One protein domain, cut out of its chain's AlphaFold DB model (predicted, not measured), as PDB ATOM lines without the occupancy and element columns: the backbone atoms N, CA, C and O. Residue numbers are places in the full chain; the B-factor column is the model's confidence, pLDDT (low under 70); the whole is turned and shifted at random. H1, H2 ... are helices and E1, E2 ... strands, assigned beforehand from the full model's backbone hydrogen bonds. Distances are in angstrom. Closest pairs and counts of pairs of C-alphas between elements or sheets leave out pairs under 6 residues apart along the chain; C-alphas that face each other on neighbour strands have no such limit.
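What this domain is: This is residues 14 to 115 of the 118 residues of an uncharacterized protein of Roseburia sp (UniProt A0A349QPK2). Two parallel strands, E1 and E2, with helix H3 packed on E2, make one end; the long helix H1 reaches from H3 to the other end, where H2 crosses it. The 102 printed residues hold three named helices and two strands, ordered H1 H2 E1 H3 E2, class mixed. The whole is loose, radius of gyration of the C-alphas 16.5 A, spanning 55 by 29 by 27 A.

How they stand to each other: H1, residues 14 to 37, kinks by 47 degrees near residue 31. With residues 28 to 36 alone it touches H2, residues 39 to 52, closest C-alphas Leu 28 and Ala 48, 5.0 A, only just about perpendicular at 71 degrees. Residues 14 to 18 alone touch H3, residues 80 to 94, closest C-alphas Asp 14 and Ile 91, 5.4 A, at a steep tilt of 49 degrees, the same way. E1, residues 63 to 69, and E2, residues 100 to 106, are parallel neighbours at 18 degrees; N 65 and O 101 are 2.8 A apart, within hydrogen-bond range. E1, H3 and E2 form a strand-helix-strand unit, parallel strands joined through a helix, with a right-handed crossover. Every O i to N i+4 pair is within range in H3, 18 of 20 in H1 and 6 of 10 in H2.

Where its parts are: H1, 34.9 A long, begins at C-alpha 14 (451.676, 483.881, 424.769); H2 is 19.6 A, E1 19.4 A, H3 21.2 A; E2, 20.0 A, ends at C-alpha 106 (459.507, 495.814, 419.144).

The domain as a whole: The C-alphas farthest apart, of Thr 37 and Thr 76, are 54.7 A apart; the printed part has no cut, no link is long, and residues 56 to 60 and 112 to 115 have pLDDT under 70.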
ATOM      1  N   ASP A  14     450.738 484.521 423.849       94.12
ATOM      2  CA  ASP A  14     451.676 483.881 424.769       94.12
ATOM      3  C   ASP A  14     451.489 482.358 424.880       94.12
ATOM      4  O   ASP A  14     452.475 481.646 425.085       94.12
ATOM      5  N   ILE A  15     450.262 481.843 424.740       94.12
ATOM      6  CA  ILE A  15     449.983 480.397 424.675       94.12
ATOM      7  C   ILE A  15     450.479 479.842 423.341       94.12
ATOM      8  O   ILE A  15     451.264 478.894 423.342       94.12
ATOM      9  N   GLU A  16     450.098 480.475 422.232       94.25
ATOM     10  CA  GLU A  16     450.484 480.059 420.881       94.25
ATOM     11  C   GLU A  16     452.013 480.018 420.715       94.25
ATOM     12  O   GLU A  16     452.576 479.018 420.267       94.25
ATOM     13  N   VAL A  17     452.718 481.074 421.142       94.44
ATOM     14  CA  VAL A  17     454.188 481.142 421.078       94.44
ATOM     15  C   VAL A  17     454.829 480.063 421.948       94.44
ATOM     16  O   VAL A  17     455.774 479.408 421.510       94.44
ATOM     17  N   THR A  18     454.306 479.831 423.155       95.00
ATOM     18  CA  THR A  18     454.791 478.748 424.026       95.00
ATOM     19  C   THR A  18     454.650 477.397 423.329       95.00
ATOM     20  O   THR A  18     455.614 476.636 423.274       95.00
ATOM     21  N   GLN A  19     453.476 477.098 422.766       94.75
ATOM     22  CA  GLN A  19     453.226 475.836 422.069       94.75
ATOM     23  C   GLN A  19     454.154 475.666 420.867       94.75
ATOM     24  O   GLN A  19     454.764 474.608 420.729       94.75
ATOM     25  N   LYS A  20     454.332 476.706 420.042       95.69
ATOM     26  CA  LYS A  20     455.256 476.668 418.899       95.69
ATOM     27  C   LYS A  20     456.684 476.346 419.336       95.69
ATOM     28  O   LYS A  20     457.282 475.438 418.774       95.69
ATOM     29  N   VAL A  21     457.202 477.001 420.381       94.94
ATOM     30  CA  VAL A  21     458.549 476.719 420.914       94.94
ATOM     31  C   VAL A  21     458.685 475.257 421.346       94.94
ATOM     32  O   VAL A  21     459.650 474.587 420.974       94.94
ATOM     33  N   VAL A  22     457.718 474.743 422.108       94.88
ATOM     34  CA  VAL A  22     457.749 473.361 422.610       94.88
ATOM     35  C   VAL A  22     457.652 472.352 421.467       94.88
ATOM     36  O   VAL A  22     458.431 471.401 421.429       94.88
ATOM     37  N   MET A  23     456.752 472.574 420.508       96.44
ATOM     38  CA  MET A  23     456.589 471.701 419.345       96.44
ATOM     39  C   MET A  23     457.833 471.694 418.456       96.44
ATOM     40  O   MET A  23     458.241 470.627 418.004       96.44
ATOM     41  N   THR A  24     458.485 472.842 418.250       94.75
ATOM     42  CA  THR A  24     459.749 472.903 417.505       94.75
ATOM     43  C   THR A  24     460.835 472.076 418.190       94.75
ATOM     44  O   THR A  24     461.500 471.281 417.530       94.75
ATOM     45  N   LEU A  25     461.000 472.199 419.510       93.12
ATOM     46  CA  LEU A  25     461.982 471.400 420.252       93.12
ATOM     47  C   LEU A  25     461.661 469.900 420.212       93.12
ATOM     48  O   LEU A  25     462.570 469.090 420.041       93.12
ATOM     49  N   ALA A  26     460.382 469.530 420.320       93.81
ATOM     50  CA  ALA A  26     459.940 468.142 420.206       93.81
ATOM     51  C   ALA A  26     460.217 467.564 418.808       93.81
ATOM     52  O   ALA A  26     460.720 466.447 418.691       93.81
ATOM     53  N   ALA A  27     459.960 468.338 417.749       93.62
ATOM     54  CA  ALA A  27     460.271 467.944 416.378       93.62
ATOM     55  C   ALA A  27     461.780 467.734 416.181       93.62
ATOM     56  O   ALA A  27     462.194 466.703 415.652       93.62
ATOM     57  N   LEU A  28     462.613 468.660 416.673       93.75
ATOM     58  CA  LEU A  28     464.069 468.514 416.618       93.75
ATOM     59  C   LEU A  28     464.552 467.288 417.402       93.75
ATOM     60  O   LEU A  28     465.467 466.609 416.942       93.75
ATOM     61  N   ALA A  29     463.951 466.982 418.556       92.31
ATOM     62  CA  ALA A  29     464.278 465.782 419.324       92.31
ATOM     63  C   ALA A  29     463.962 464.503 418.530       92.31
ATOM     64  O   ALA A  29     464.806 463.613 418.454       92.31
ATOM     65  N   GLY A  30     462.800 464.440 417.871       92.44
ATOM     66  CA  GLY A  30     462.436 463.314 417.004       92.44
ATOM     67  C   GLY A  30     463.369 463.152 415.798       92.44
ATOM     68  O   GLY A  30     463.766 462.036 415.456       92.44
ATOM     69  N   VAL A  31     463.786 464.262 415.180       93.81
ATOM     70  CA  VAL A  31     464.799 464.246 414.110       93.81
ATOM     71  C   VAL A  31     466.159 463.794 414.646       93.81
ATOM     72  O   VAL A  31     466.864 463.054 413.968       93.81
ATOM     73  N   ASN A  32     466.529 464.169 415.871       91.44
ATOM     74  CA  ASN A  32     467.785 463.727 416.473       91.44
ATOM     75  C   ASN A  32     467.826 462.208 416.715       91.44
ATOM     76  O   ASN A  32     468.893 461.611 416.619       91.44
ATOM     77  N   THR A  33     466.684 461.582 417.018       89.38
ATOM     78  CA  THR A  33     466.617 460.140 417.298       89.38
ATOM     79  C   THR A  33     466.429 459.282 416.047       89.38
ATOM     80  O   THR A  33     466.997 458.196 415.980       89.38
ATOM     81  N   TYR A  34     465.650 459.739 415.059       87.44
ATOM     82  CA  TYR A  34     465.283 458.930 413.882       87.44
ATOM     83  C   TYR A  34     465.527 459.614 412.529       87.44
ATOM     84  O   TYR A  34     465.340 458.989 411.490       87.44
ATOM     85  N   GLY A  35     465.933 460.884 412.497       83.38
ATOM     86  CA  GLY A  35     466.023 461.662 411.256       83.38
ATOM     87  C   GLY A  35     467.065 461.137 410.269       83.38
ATOM     88  O   GLY A  35     466.844 461.165 409.066       83.38
ATOM     89  N   SER A  36     468.168 460.552 410.746       81.62
ATOM     90  CA  SER A  36     469.234 460.044 409.868       81.62
ATOM     91  C   SER A  36     468.794 458.931 408.911       81.62
ATOM     92  O   SER A  36     469.494 458.664 407.939       81.62
ATOM     93  N   THR A  37     467.662 458.271 409.169       84.31
ATOM     94  CA  THR A  37     467.109 457.223 408.296       84.31
ATOM     95  C   THR A  37     466.068 457.755 407.308       84.31
ATOM     96  O   THR A  37     465.533 456.983 406.511       84.31
ATOM     97  N   ARG A  38     465.777 459.063 407.328       84.38
ATOM     98  CA  ARG A  38     464.691 459.676 406.563       84.38
ATOM     99  C   ARG A  38     465.151 460.874 405.730       84.38
ATOM    100  O   ARG A  38     465.649 461.865 406.261       84.38
ATOM    101  N   LYS A  39     464.886 460.816 404.421       81.56
ATOM    102  CA  LYS A  39     465.233 461.877 403.455       81.56
ATOM    103  C   LYS A  39     464.436 463.172 403.648       81.56
ATOM    104  O   LYS A  39     464.922 464.242 403.319       81.56
ATOM    105  N   ASP A  40     463.235 463.102 404.219       86.00
ATOM    106  CA  ASP A  40     462.367 464.266 404.453       86.00
ATOM    107  C   ASP A  40     462.789 465.127 405.660       86.00
ATOM    108  O   ASP A  40     462.124 466.106 405.982       86.00
ATOM    109  N   THR A  41     463.898 464.788 406.329       86.19
ATOM    110  CA  THR A  41     464.385 465.512 407.516       86.19
ATOM    111  C   THR A  41     465.696 466.269 407.296       86.19
ATOM    112  O   THR A  41     466.219 466.857 408.244       86.19
ATOM    113  N   GLU A  42     466.222 466.301 406.065       84.81
ATOM    114  CA  GLU A  42     467.530 466.892 405.734       84.81
ATOM    115  C   GLU A  42     467.690 468.337 406.238       84.81
ATOM    116  O   GLU A  42     468.712 468.667 406.846       84.81
ATOM    117  N   GLU A  43     466.655 469.170 406.093       85.88
ATOM    118  CA  GLU A  43     466.672 470.562 406.563       85.88
ATOM    119  C   GLU A  43     466.778 470.672 408.094       85.88
ATOM    120  O   GLU A  43     467.437 471.572 408.613       85.88
ATOM    121  N   LEU A  44     466.171 469.736 408.831       90.81
ATOM    122  CA  LEU A  44     466.112 469.745 410.296       90.81
ATOM    123  C   LEU A  44     467.295 469.024 410.951       90.81
ATOM    124  O   LEU A  44     467.640 469.345 412.089       90.81
ATOM    125  N   ILE A  45     467.945 468.084 410.253       90.25
ATOM    126  CA  ILE A  45     469.071 467.293 410.781       90.25
ATOM    127  C   ILE A  45     470.192 468.198 411.294       90.25
ATOM    128  O   ILE A  45     470.738 467.959 412.373       90.25
ATOM    129  N   ASN A  46     470.529 469.255 410.552       88.00
ATOM    130  CA  ASN A  46     471.594 470.173 410.953       88.00
ATOM    131  C   ASN A  46     471.234 470.942 412.231       88.00
ATOM    132  O   ASN A  46     472.085 471.115 413.106       88.00
ATOM    133  N   PHE A  47     469.975 471.361 412.379       89.38
ATOM    134  CA  PHE A  47     469.499 472.013 413.599       89.38
ATOM    135  C   PHE A  47     469.459 471.045 414.780       89.38
ATOM    136  O   PHE A  47     469.918 471.401 415.865       89.38
ATOM    137  N   ALA A  48     468.976 469.818 414.577       90.94
ATOM    138  CA  ALA A  48     468.927 468.785 415.605       90.94
ATOM    139  C   ALA A  48     470.336 468.454 416.121       90.94
ATOM    140  O   ALA A  48     470.592 468.558 417.321       90.94
ATOM    141  N   LYS A  49     471.289 468.194 415.217       88.12
ATOM    142  CA  LYS A  49     472.694 467.932 415.571       88.12
ATOM    143  C   LYS A  49     473.325 469.076 416.359       88.12
ATOM    144  O   LYS A  49     473.994 468.817 417.347       88.12
ATOM    145  N   LYS A  50     473.098 470.336 415.974       86.25
ATOM    146  CA  LYS A  50     473.615 471.493 416.731       86.25
ATOM    147  C   LYS A  50     472.941 471.644 418.097       86.25
ATOM    148  O   LYS A  50     473.597 471.946 419.088       86.25
ATOM    149  N   THR A  51     471.633 471.408 418.159       86.25
ATOM    150  CA  THR A  51     470.841 471.553 419.389       86.25
ATOM    151  C   THR A  51     471.232 470.498 420.425       86.25
ATOM    152  O   THR A  51     471.490 470.832 421.585       86.25
ATOM    153  N   PHE A  52     471.352 469.233 420.014       85.25
ATOM    154  CA  PHE A  52     471.623 468.097 420.903       85.25
ATOM    155  C   PHE A  52     473.092 467.649 420.927       85.25
ATOM    156  O   PHE A  52     473.477 466.906 421.821       85.25
ATOM    157  N   GLY A  53     473.938 468.133 420.017       82.12
ATOM    158  CA  GLY A  53     475.351 467.751 419.932       82.12
ATOM    159  C   GLY A  53     476.193 468.260 421.100       82.12
ATOM    160  O   GLY A  53     475.893 469.283 421.703       82.12
ATOM    161  N   THR A  54     477.277 467.574 421.430       78.81
ATOM    162  CA  THR A  54     478.082 467.832 422.638       78.81
ATOM    163  C   THR A  54     479.124 468.947 422.480       78.81
ATOM    164  O   THR A  54     479.977 469.113 423.347       78.81
ATOM    165  N   GLU A  55     479.066 469.720 421.389       73.88
ATOM    166  CA  GLU A  55     480.009 470.809 421.073       73.88
ATOM    167  C   GLU A  55     480.052 471.887 422.169       73.88
ATOM    168  O   GLU A  55     481.093 472.475 422.453       73.88
ATOM    169  N   TYR A  56     478.924 472.081 422.853       68.31
ATOM    170  CA  TYR A  56     478.815 472.939 424.023       68.31
ATOM    171  C   TYR A  56     478.486 472.084 425.239       68.31
ATOM    172  O   TYR A  56     477.589 471.240 425.182       68.31
ATOM    173  N   ALA A  57     479.170 472.352 426.350       64.19
ATOM    174  CA  ALA A  57     478.840 471.735 427.629       64.19
ATOM    175  C   ALA A  57     477.357 471.993 427.968       64.19
ATOM    176  O   ALA A  57     476.844 473.092 427.726       64.19
ATOM    177  N   GLU A  58     476.655 470.981 428.483       65.00
ATOM    178  CA  GLU A  58     475.202 471.037 428.713       65.00
ATOM    179  C   GLU A  58     474.790 472.181 429.650       65.00
ATOM    180  O   GLU A  58     473.734 472.791 429.485       65.00
ATOM    181  N   ASP A  59     475.656 472.538 430.597       69.19
ATOM    182  CA  ASP A  59     475.480 473.659 431.515       69.19
ATOM    183  C   ASP A  59     475.637 475.034 430.838       69.19
ATOM    184  O   ASP A  59     475.085 476.032 431.322       69.19
ATOM    185  N   ARG A  60     476.339 475.084 429.698       68.75
ATOM    186  CA  ARG A  60     476.588 476.291 428.896       68.75
ATOM    187  C   ARG A  60     475.549 476.521 427.803       68.75
ATOM    188  O   ARG A  60     475.381 477.667 427.380       68.75
ATOM    189  N   LYS A  61     474.805 475.494 427.383       75.19
ATOM    190  CA  LYS A  61     473.696 475.653 426.432       75.19
ATOM    191  C   LYS A  61     472.544 476.420 427.080       75.19
ATOM    192  O   LYS A  61     471.908 475.954 428.023       75.19
ATOM    193  N   LYS A  62     472.256 477.614 426.561       79.44
ATOM    194  CA  LYS A  62     471.114 478.435 426.983       79.44
ATOM    195  C   LYS A  62     470.165 478.612 425.812       79.44
ATOM    196  O   LYS A  62     470.560 479.133 424.775       79.44
ATOM    197  N   ILE A  63     468.911 478.217 426.003       86.62
ATOM    198  CA  ILE A  63     467.858 478.478 425.022       86.62
ATOM    199  C   ILE A  63     467.419 479.932 425.182       86.62
ATOM    200  O   ILE A  63     467.103 480.378 426.287       86.62
ATOM    201  N   LEU A  64     467.402 480.672 424.079       90.06
ATOM    202  CA  LEU A  64     466.920 482.044 424.026       90.06
ATOM    203  C   LEU A  64     465.711 482.100 423.092       90.06
ATOM    204  O   LEU A  64     465.826 481.815 421.904       90.06
ATOM    205  N   VAL A  65     464.556 482.451 423.642       92.50
ATOM    206  CA  VAL A  65     463.308 482.643 422.903       92.50
ATOM    207  C   VAL A  65     463.130 484.139 422.685       92.50
ATOM    208  O   VAL A  65     462.934 484.881 423.647       92.50
ATOM    209  N   ILE A  66     463.218 484.592 421.437       93.00
ATOM    210  CA  ILE A  66     463.065 486.006 421.080       93.00
ATOM    211  C   ILE A  66     461.787 486.160 420.262       93.00
ATOM    212  O   ILE A  66     461.684 485.610 419.169       93.00
ATOM    213  N   LEU A  67     460.822 486.908 420.790       94.62
ATOM    214  CA  LEU A  67     459.584 487.245 420.095       94.62
ATOM    215  C   LEU A  67     459.666 488.677 419.573       94.62
ATOM    216  O   LEU A  67     459.727 489.627 420.356       94.62
ATOM    217  N   PHE A  68     459.637 488.822 418.252       93.38
ATOM    218  CA  PHE A  68     459.553 490.115 417.585       93.38
ATOM    219  C   PHE A  68     458.089 490.496 417.395       93.38
ATOM    220  O   PHE A  68     457.313 489.728 416.830       93.38
ATOM    221  N   LEU A  69     457.718 491.679 417.877       94.38
ATOM    222  CA  LEU A  69     456.415 492.284 417.639       94.38
ATOM    223  C   LEU A  69     456.556 493.387 416.598       94.38
ATOM    224  O   LEU A  69     457.447 494.232 416.698       94.38
ATOM    225  N   GLU A  70     455.646 493.396 415.633       91.81
ATOM    226  CA  GLU A  70     455.597 494.396 414.570       91.81
ATOM    227  C   GLU A  70     454.298 495.208 414.640       91.81
ATOM    228  O   GLU A  70     453.308 494.789 415.239       91.81
ATOM    229  N   GLY A  71     454.301 496.391 414.023       91.06
ATOM    230  CA  GLY A  71     453.128 497.266 413.959       91.06
ATOM    231  C   GLY A  71     452.936 498.163 415.186       91.06
ATOM    232  O   GLY A  71     453.883 498.478 415.918       91.06
ATOM    233  N   ASP A  72     451.709 498.655 415.364       91.38
ATOM    234  CA  ASP A  72     451.311 499.444 416.530       91.38
ATOM    235  C   ASP A  72     450.398 498.629 417.449       91.38
ATOM    236  O   ASP A  72     449.201 498.498 417.225       91.38
ATOM    237  N   PHE A  73     451.009 498.024 418.465       92.50
ATOM    238  CA  PHE A  73     450.358 497.148 419.441       92.50
ATOM    239  C   PHE A  73     450.207 497.813 420.818       92.50
ATOM    240  O   PHE A  73     449.907 497.143 421.807       92.50
ATOM    241  N   GLY A  74     450.480 499.118 420.910       91.31
ATOM    242  CA  GLY A  74     450.208 499.910 422.105       91.31
ATOM    243  C   GLY A  74     448.789 500.475 422.087       91.31
ATOM    244  O   GLY A  74     448.162 500.601 421.043       91.31
ATOM    245  N   SER A  75     448.292 500.855 423.257       92.31
ATOM    246  CA  SER A  75     447.078 501.656 423.404       92.31
ATOM    247  C   SER A  75     447.312 502.806 424.382       92.31
ATOM    248  O   SER A  75     448.318 502.831 425.096       92.31
ATOM    249  N   THR A  76     446.355 503.732 424.465       90.69
ATOM    250  CA  THR A  76     446.396 504.875 425.393       90.69
ATOM    251  C   THR A  76     446.605 504.444 426.847       90.69
ATOM    252  O   THR A  76     447.306 505.111 427.599       90.69
ATOM    253  N   THR A  77     446.018 503.314 427.246       93.38
ATOM    254  CA  THR A  77     446.106 502.786 428.615       93.38
ATOM    255  C   THR A  77     447.208 501.744 428.791       93.38
ATOM    256  O   THR A  77     447.636 501.497 429.916       93.38
ATOM    257  N   ARG A  78     447.683 501.123 427.702       92.75
ATOM    258  CA  ARG A  78     448.727 500.091 427.728       92.75
ATOM    259  C   ARG A  78     449.802 500.397 426.688       92.75
ATOM    260  O   ARG A  78     449.702 499.937 425.549       92.75
ATOM    261  N   PRO A  79     450.859 501.138 427.055       95.19
ATOM    262  CA  PRO A  79     451.941 501.429 426.127       95.19
ATOM    263  C   PRO A  79     452.652 500.138 425.703       95.19
ATOM    264  O   PRO A  79     452.714 499.167 426.462       95.19
ATOM    265  N   LYS A  80     453.277 500.150 424.520       95.12
ATOM    266  CA  LYS A  80     454.003 499.004 423.940       95.12
ATOM    267  C   LYS A  80     454.929 498.288 424.925       95.12
ATOM    268  O   LYS A  80     454.955 497.064 424.983       95.12
ATOM    269  N   LYS A  81     455.656 499.051 425.747       94.06
ATOM    270  CA  LYS A  81     456.559 498.519 426.781       94.06
ATOM    271  C   LYS A  81     455.841 497.622 427.795       94.06
ATOM    272  O   LYS A  81     456.396 496.604 428.194       94.06
ATOM    273  N   MET A  82     454.624 497.987 428.198       96.19
ATOM    274  CA  MET A  82     453.810 497.188 429.117       96.19
ATOM    275  C   MET A  82     453.327 495.906 428.433       96.19
ATOM    276  O   MET A  82     453.471 494.832 429.001       96.19
ATOM    277  N   VAL A  83     452.846 496.001 427.189       95.38
ATOM    278  CA  VAL A  83     452.416 494.828 426.405       95.38
ATOM    279  C   VAL A  83     453.559 493.824 426.231       95.38
ATOM    280  O   VAL A  83     453.382 492.640 426.508       95.38
ATOM    281  N   MET A  84     454.751 494.297 425.846       96.19
ATOM    282  CA  MET A  84     455.942 493.448 425.716       96.19
ATOM    283  C   MET A  84     456.334 492.798 427.042       96.19
ATOM    284  O   MET A  84     456.621 491.604 427.068       96.19
ATOM    285  N   LYS A  85     456.324 493.561 428.144       96.62
ATOM    286  CA  LYS A  85     456.649 493.039 429.475       96.62
ATOM    287  C   LYS A  85     455.679 491.939 429.898       96.62
ATOM    288  O   LYS A  85     456.126 490.882 430.327       96.62
ATOM    289  N   ASP A  86     454.381 492.160 429.727       95.88
ATOM    290  CA  ASP A  86     453.361 491.193 430.132       95.88
ATOM    291  C   ASP A  86     453.437 489.907 429.293       95.88
ATOM    292  O   ASP A  86     453.341 488.807 429.841       95.88
ATOM    293  N   LEU A  87     453.684 490.023 427.981       96.62
ATOM    294  CA  LEU A  87     453.946 488.868 427.115       96.62
ATOM    295  C   LEU A  87     455.209 488.121 427.554       96.62
ATOM    296  O   LEU A  87     455.175 486.903 427.712       96.62
ATOM    297  N   GLN A  88     456.307 488.838 427.799       97.31
ATOM    298  CA  GLN A  88     457.570 488.243 428.227       97.31
ATOM    299  C   GLN A  88     457.417 487.496 429.554       97.31
ATOM    300  O   GLN A  88     457.872 486.359 429.678       97.31
ATOM    301  N   ASP A  89     456.764 488.114 430.539       97.31
ATOM    302  CA  ASP A  89     456.552 487.542 431.867       97.31
ATOM    303  C   ASP A  89     455.612 486.321 431.792       97.31
ATOM    304  O   ASP A  89     455.866 485.295 432.432       97.31
ATOM    305  N   SER A  90     454.573 486.376 430.948       96.88
ATOM    306  CA  SER A  90     453.654 485.254 430.738       96.88
ATOM    307  C   SER A  90     454.313 484.061 430.034       96.88
ATOM    308  O   SER A  90     454.172 482.924 430.497       96.88
ATOM    309  N   ILE A  91     455.079 484.296 428.962       96.62
ATOM    310  CA  ILE A  91     455.807 483.241 428.237       96.62
ATOM    311  C   ILE A  91     456.904 482.647 429.134       96.62
ATOM    312  O   ILE A  91     456.996 481.427 429.246       96.62
ATOM    313  N   ASN A  92     457.674 483.473 429.860       95.69
ATOM    314  CA  ASN A  92     458.660 482.991 430.841       95.69
ATOM    315  C   ASN A  92     458.017 482.086 431.898       95.69
ATOM    316  O   ASN A  92     458.589 481.068 432.281       95.69
ATOM    317  N   LYS A  93     456.821 482.437 432.389       95.69
ATOM    318  CA  LYS A  93     456.104 481.602 433.358       95.69
ATOM    319  C   LYS A  93     455.749 480.237 432.767       95.69
ATOM    320  O   LYS A  93     455.917 479.234 433.458       95.69
ATOM    321  N   LYS A  94     455.279 480.197 431.519       94.81
ATOM    322  CA  LYS A  94     454.876 478.962 430.828       94.81
ATOM    323  C   LYS A  94     456.061 478.077 430.445       94.81
ATOM    324  O   LYS A  94     455.974 476.859 430.564       94.81
ATOM    325  N   LEU A  95     457.176 478.685 430.049       94.81
ATOM    326  CA  LEU A  95     458.409 477.992 429.682       94.81
ATOM    327  C   LEU A  95     459.372 477.800 430.856       94.81
ATOM    328  O   LEU A  95     460.483 477.360 430.633       94.81
ATOM    329  N   ARG A  96     458.986 478.074 432.110       92.00
ATOM    330  CA  ARG A  96     459.898 478.007 433.273       92.00
ATOM    331  C   ARG A  96     460.622 476.662 433.422       92.00
ATOM    332  O   ARG A  96     461.736 476.618 433.937       92.00
ATOM    333  N   TRP A  97     459.970 475.576 433.020       91.38
ATOM    334  CA  TRP A  97     460.533 474.226 433.054       91.38
ATOM    335  C   TRP A  97     461.653 474.032 432.018       91.38
ATOM    336  O   TRP A  97     462.565 473.239 432.232       91.38
ATOM    337  N   LEU A  98     461.603 474.779 430.916       87.50
ATOM    338  CA  LEU A  98     462.652 474.869 429.919       87.50
ATOM    339  C   LEU A  98     463.642 475.918 430.433       87.50
ATOM    340  O   LEU A  98     463.279 477.076 430.597       87.50
ATOM    341  N   LYS A  99     464.887 475.540 430.739       82.56
ATOM    342  CA  LYS A  99     465.938 476.451 431.242       82.56
ATOM    343  C   LYS A  99     466.327 477.497 430.175       82.56
ATOM    344  O   LYS A  99     467.420 477.460 429.612       82.56
ATOM    345  N   CYS A 100     465.420 478.424 429.872       88.94
ATOM    346  CA  CYS A 100     465.500 479.380 428.779       88.94
ATOM    347  C   CYS A 100     465.369 480.824 429.264       88.94
ATOM    348  O   CYS A 100     464.904 481.110 430.367       88.94
ATOM    349  N   ARG A 101     465.771 481.755 428.402       91.12
ATOM    350  CA  ARG A 101     465.508 483.187 428.546       91.12
ATOM    351  C   ARG A 101     464.504 483.603 427.485       91.12
ATOM    352  O   ARG A 101     464.697 483.269 426.322       91.12
ATOM    353  N   VAL A 102     463.470 484.342 427.871       94.25
ATOM    354  CA  VAL A 102     462.518 484.934 426.924       94.25
ATOM    355  C   VAL A 102     462.774 486.432 426.817       94.25
ATOM    356  O   VAL A 102     462.894 487.111 427.838       94.25
ATOM    357  N   SER A 103     462.827 486.934 425.587       93.62
ATOM    358  CA  SER A 103     462.911 488.352 425.252       93.62
ATOM    359  C   SER A 103     461.782 488.709 424.295       93.62
ATOM    360  O   SER A 103     461.610 488.041 423.279       93.62
ATOM    361  N   VAL A 104     461.036 489.772 424.580       94.62
ATOM    362  CA  VAL A 104     460.028 490.317 423.654       94.62
ATOM    363  C   VAL A 104     460.488 491.697 423.202       94.62
ATOM    364  O   VAL A 104     460.815 492.539 424.037       94.62
ATOM    365  N   VAL A 105     460.559 491.917 421.890       92.88
ATOM    366  CA  VAL A 105     461.156 493.121 421.295       92.88
ATOM    367  C   VAL A 105     460.234 493.741 420.250       92.88
ATOM    368  O   VAL A 105     459.633 493.033 419.448       92.88
ATOM    369  N   ASP A 106     460.140 495.070 420.238       93.38
ATOM    370  CA  ASP A 106     459.507 495.814 419.144       93.38
ATOM    371  C   ASP A 106     460.506 495.907 417.991       93.38
ATOM    372  O   ASP A 106     461.594 496.470 418.167       93.38
ATOM    373  N   SER A 107     460.135 495.387 416.820       89.00
ATOM    374  CA  SER A 107     460.989 495.384 415.631       89.00
ATOM    375  C   SER A 107     461.430 496.788 415.211       89.00
ATOM    376  O   SER A 107     462.556 496.953 414.741       89.00
ATOM    377  N   LYS A 108     460.622 497.829 415.472       86.25
ATOM    378  CA  LYS A 108     460.974 499.231 415.169       86.25
ATOM    379  C   LYS A 108     462.086 499.783 416.055       86.25
ATOM    380  O   LYS A 108     462.800 500.692 415.648       86.25
ATOM    381  N   THR A 109     462.222 499.258 417.271       82.56
ATOM    382  CA  THR A 109     463.244 499.698 418.243       82.56
ATOM    383  C   THR A 109     464.350 498.663 418.426       82.56
ATOM    384  O   THR A 109     465.191 498.783 419.318       82.56
ATOM    385  N   TYR A 110     464.343 497.625 417.591       76.25
ATOM    386  CA  TYR A 110     465.242 496.501 417.714       76.25
ATOM    387  C   TYR A 110     466.690 496.904 417.432       76.25
ATOM    388  O   TYR A 110     467.034 497.385 416.352       76.25
ATOM    389  N   ASN A 111     467.565 496.639 418.400       72.44
ATOM    390  CA  ASN A 111     469.000 496.798 418.236       72.44
ATOM    391  C   ASN A 111     469.638 495.442 417.904       72.44
ATOM    392  O   ASN A 111     469.839 494.611 418.792       72.44
ATOM    393  N   LYS A 112     470.004 495.248 416.629       68.56
ATOM    394  CA  LYS A 112     470.662 494.032 416.109       68.56
ATOM    395  C   LYS A 112     471.881 493.597 416.931       68.56
ATOM    396  O   LYS A 112     472.083 492.403 417.121       68.56
ATOM    397  N   LYS A 113     472.624 494.552 417.502       66.00
ATOM    398  CA  LYS A 113     473.845 494.292 418.284       66.00
ATOM    399  C   LYS A 113     473.602 493.502 419.574       66.00
ATOM    400  O   LYS A 113     474.543 492.965 420.140       66.00
ATOM    401  N   VAL A 114     472.361 493.447 420.067       63.53
ATOM    402  CA  VAL A 114     472.017 492.758 421.325       63.53
ATOM    403  C   VAL A 114     472.007 491.232 421.163       63.53
ATOM    404  O   VAL A 114     472.167 490.519 422.151       63.53
ATOM    405  N   PHE A 115     471.865 490.725 419.934       62.56
ATOM    406  CA  PHE A 115     471.750 489.290 419.651       62.56
ATOM    407  C   PHE A 115     472.785 488.779 418.641       62.56
ATOM    408  O   PHE A 115     472.687 487.642 418.184       62.56
TER     409      PHE A 115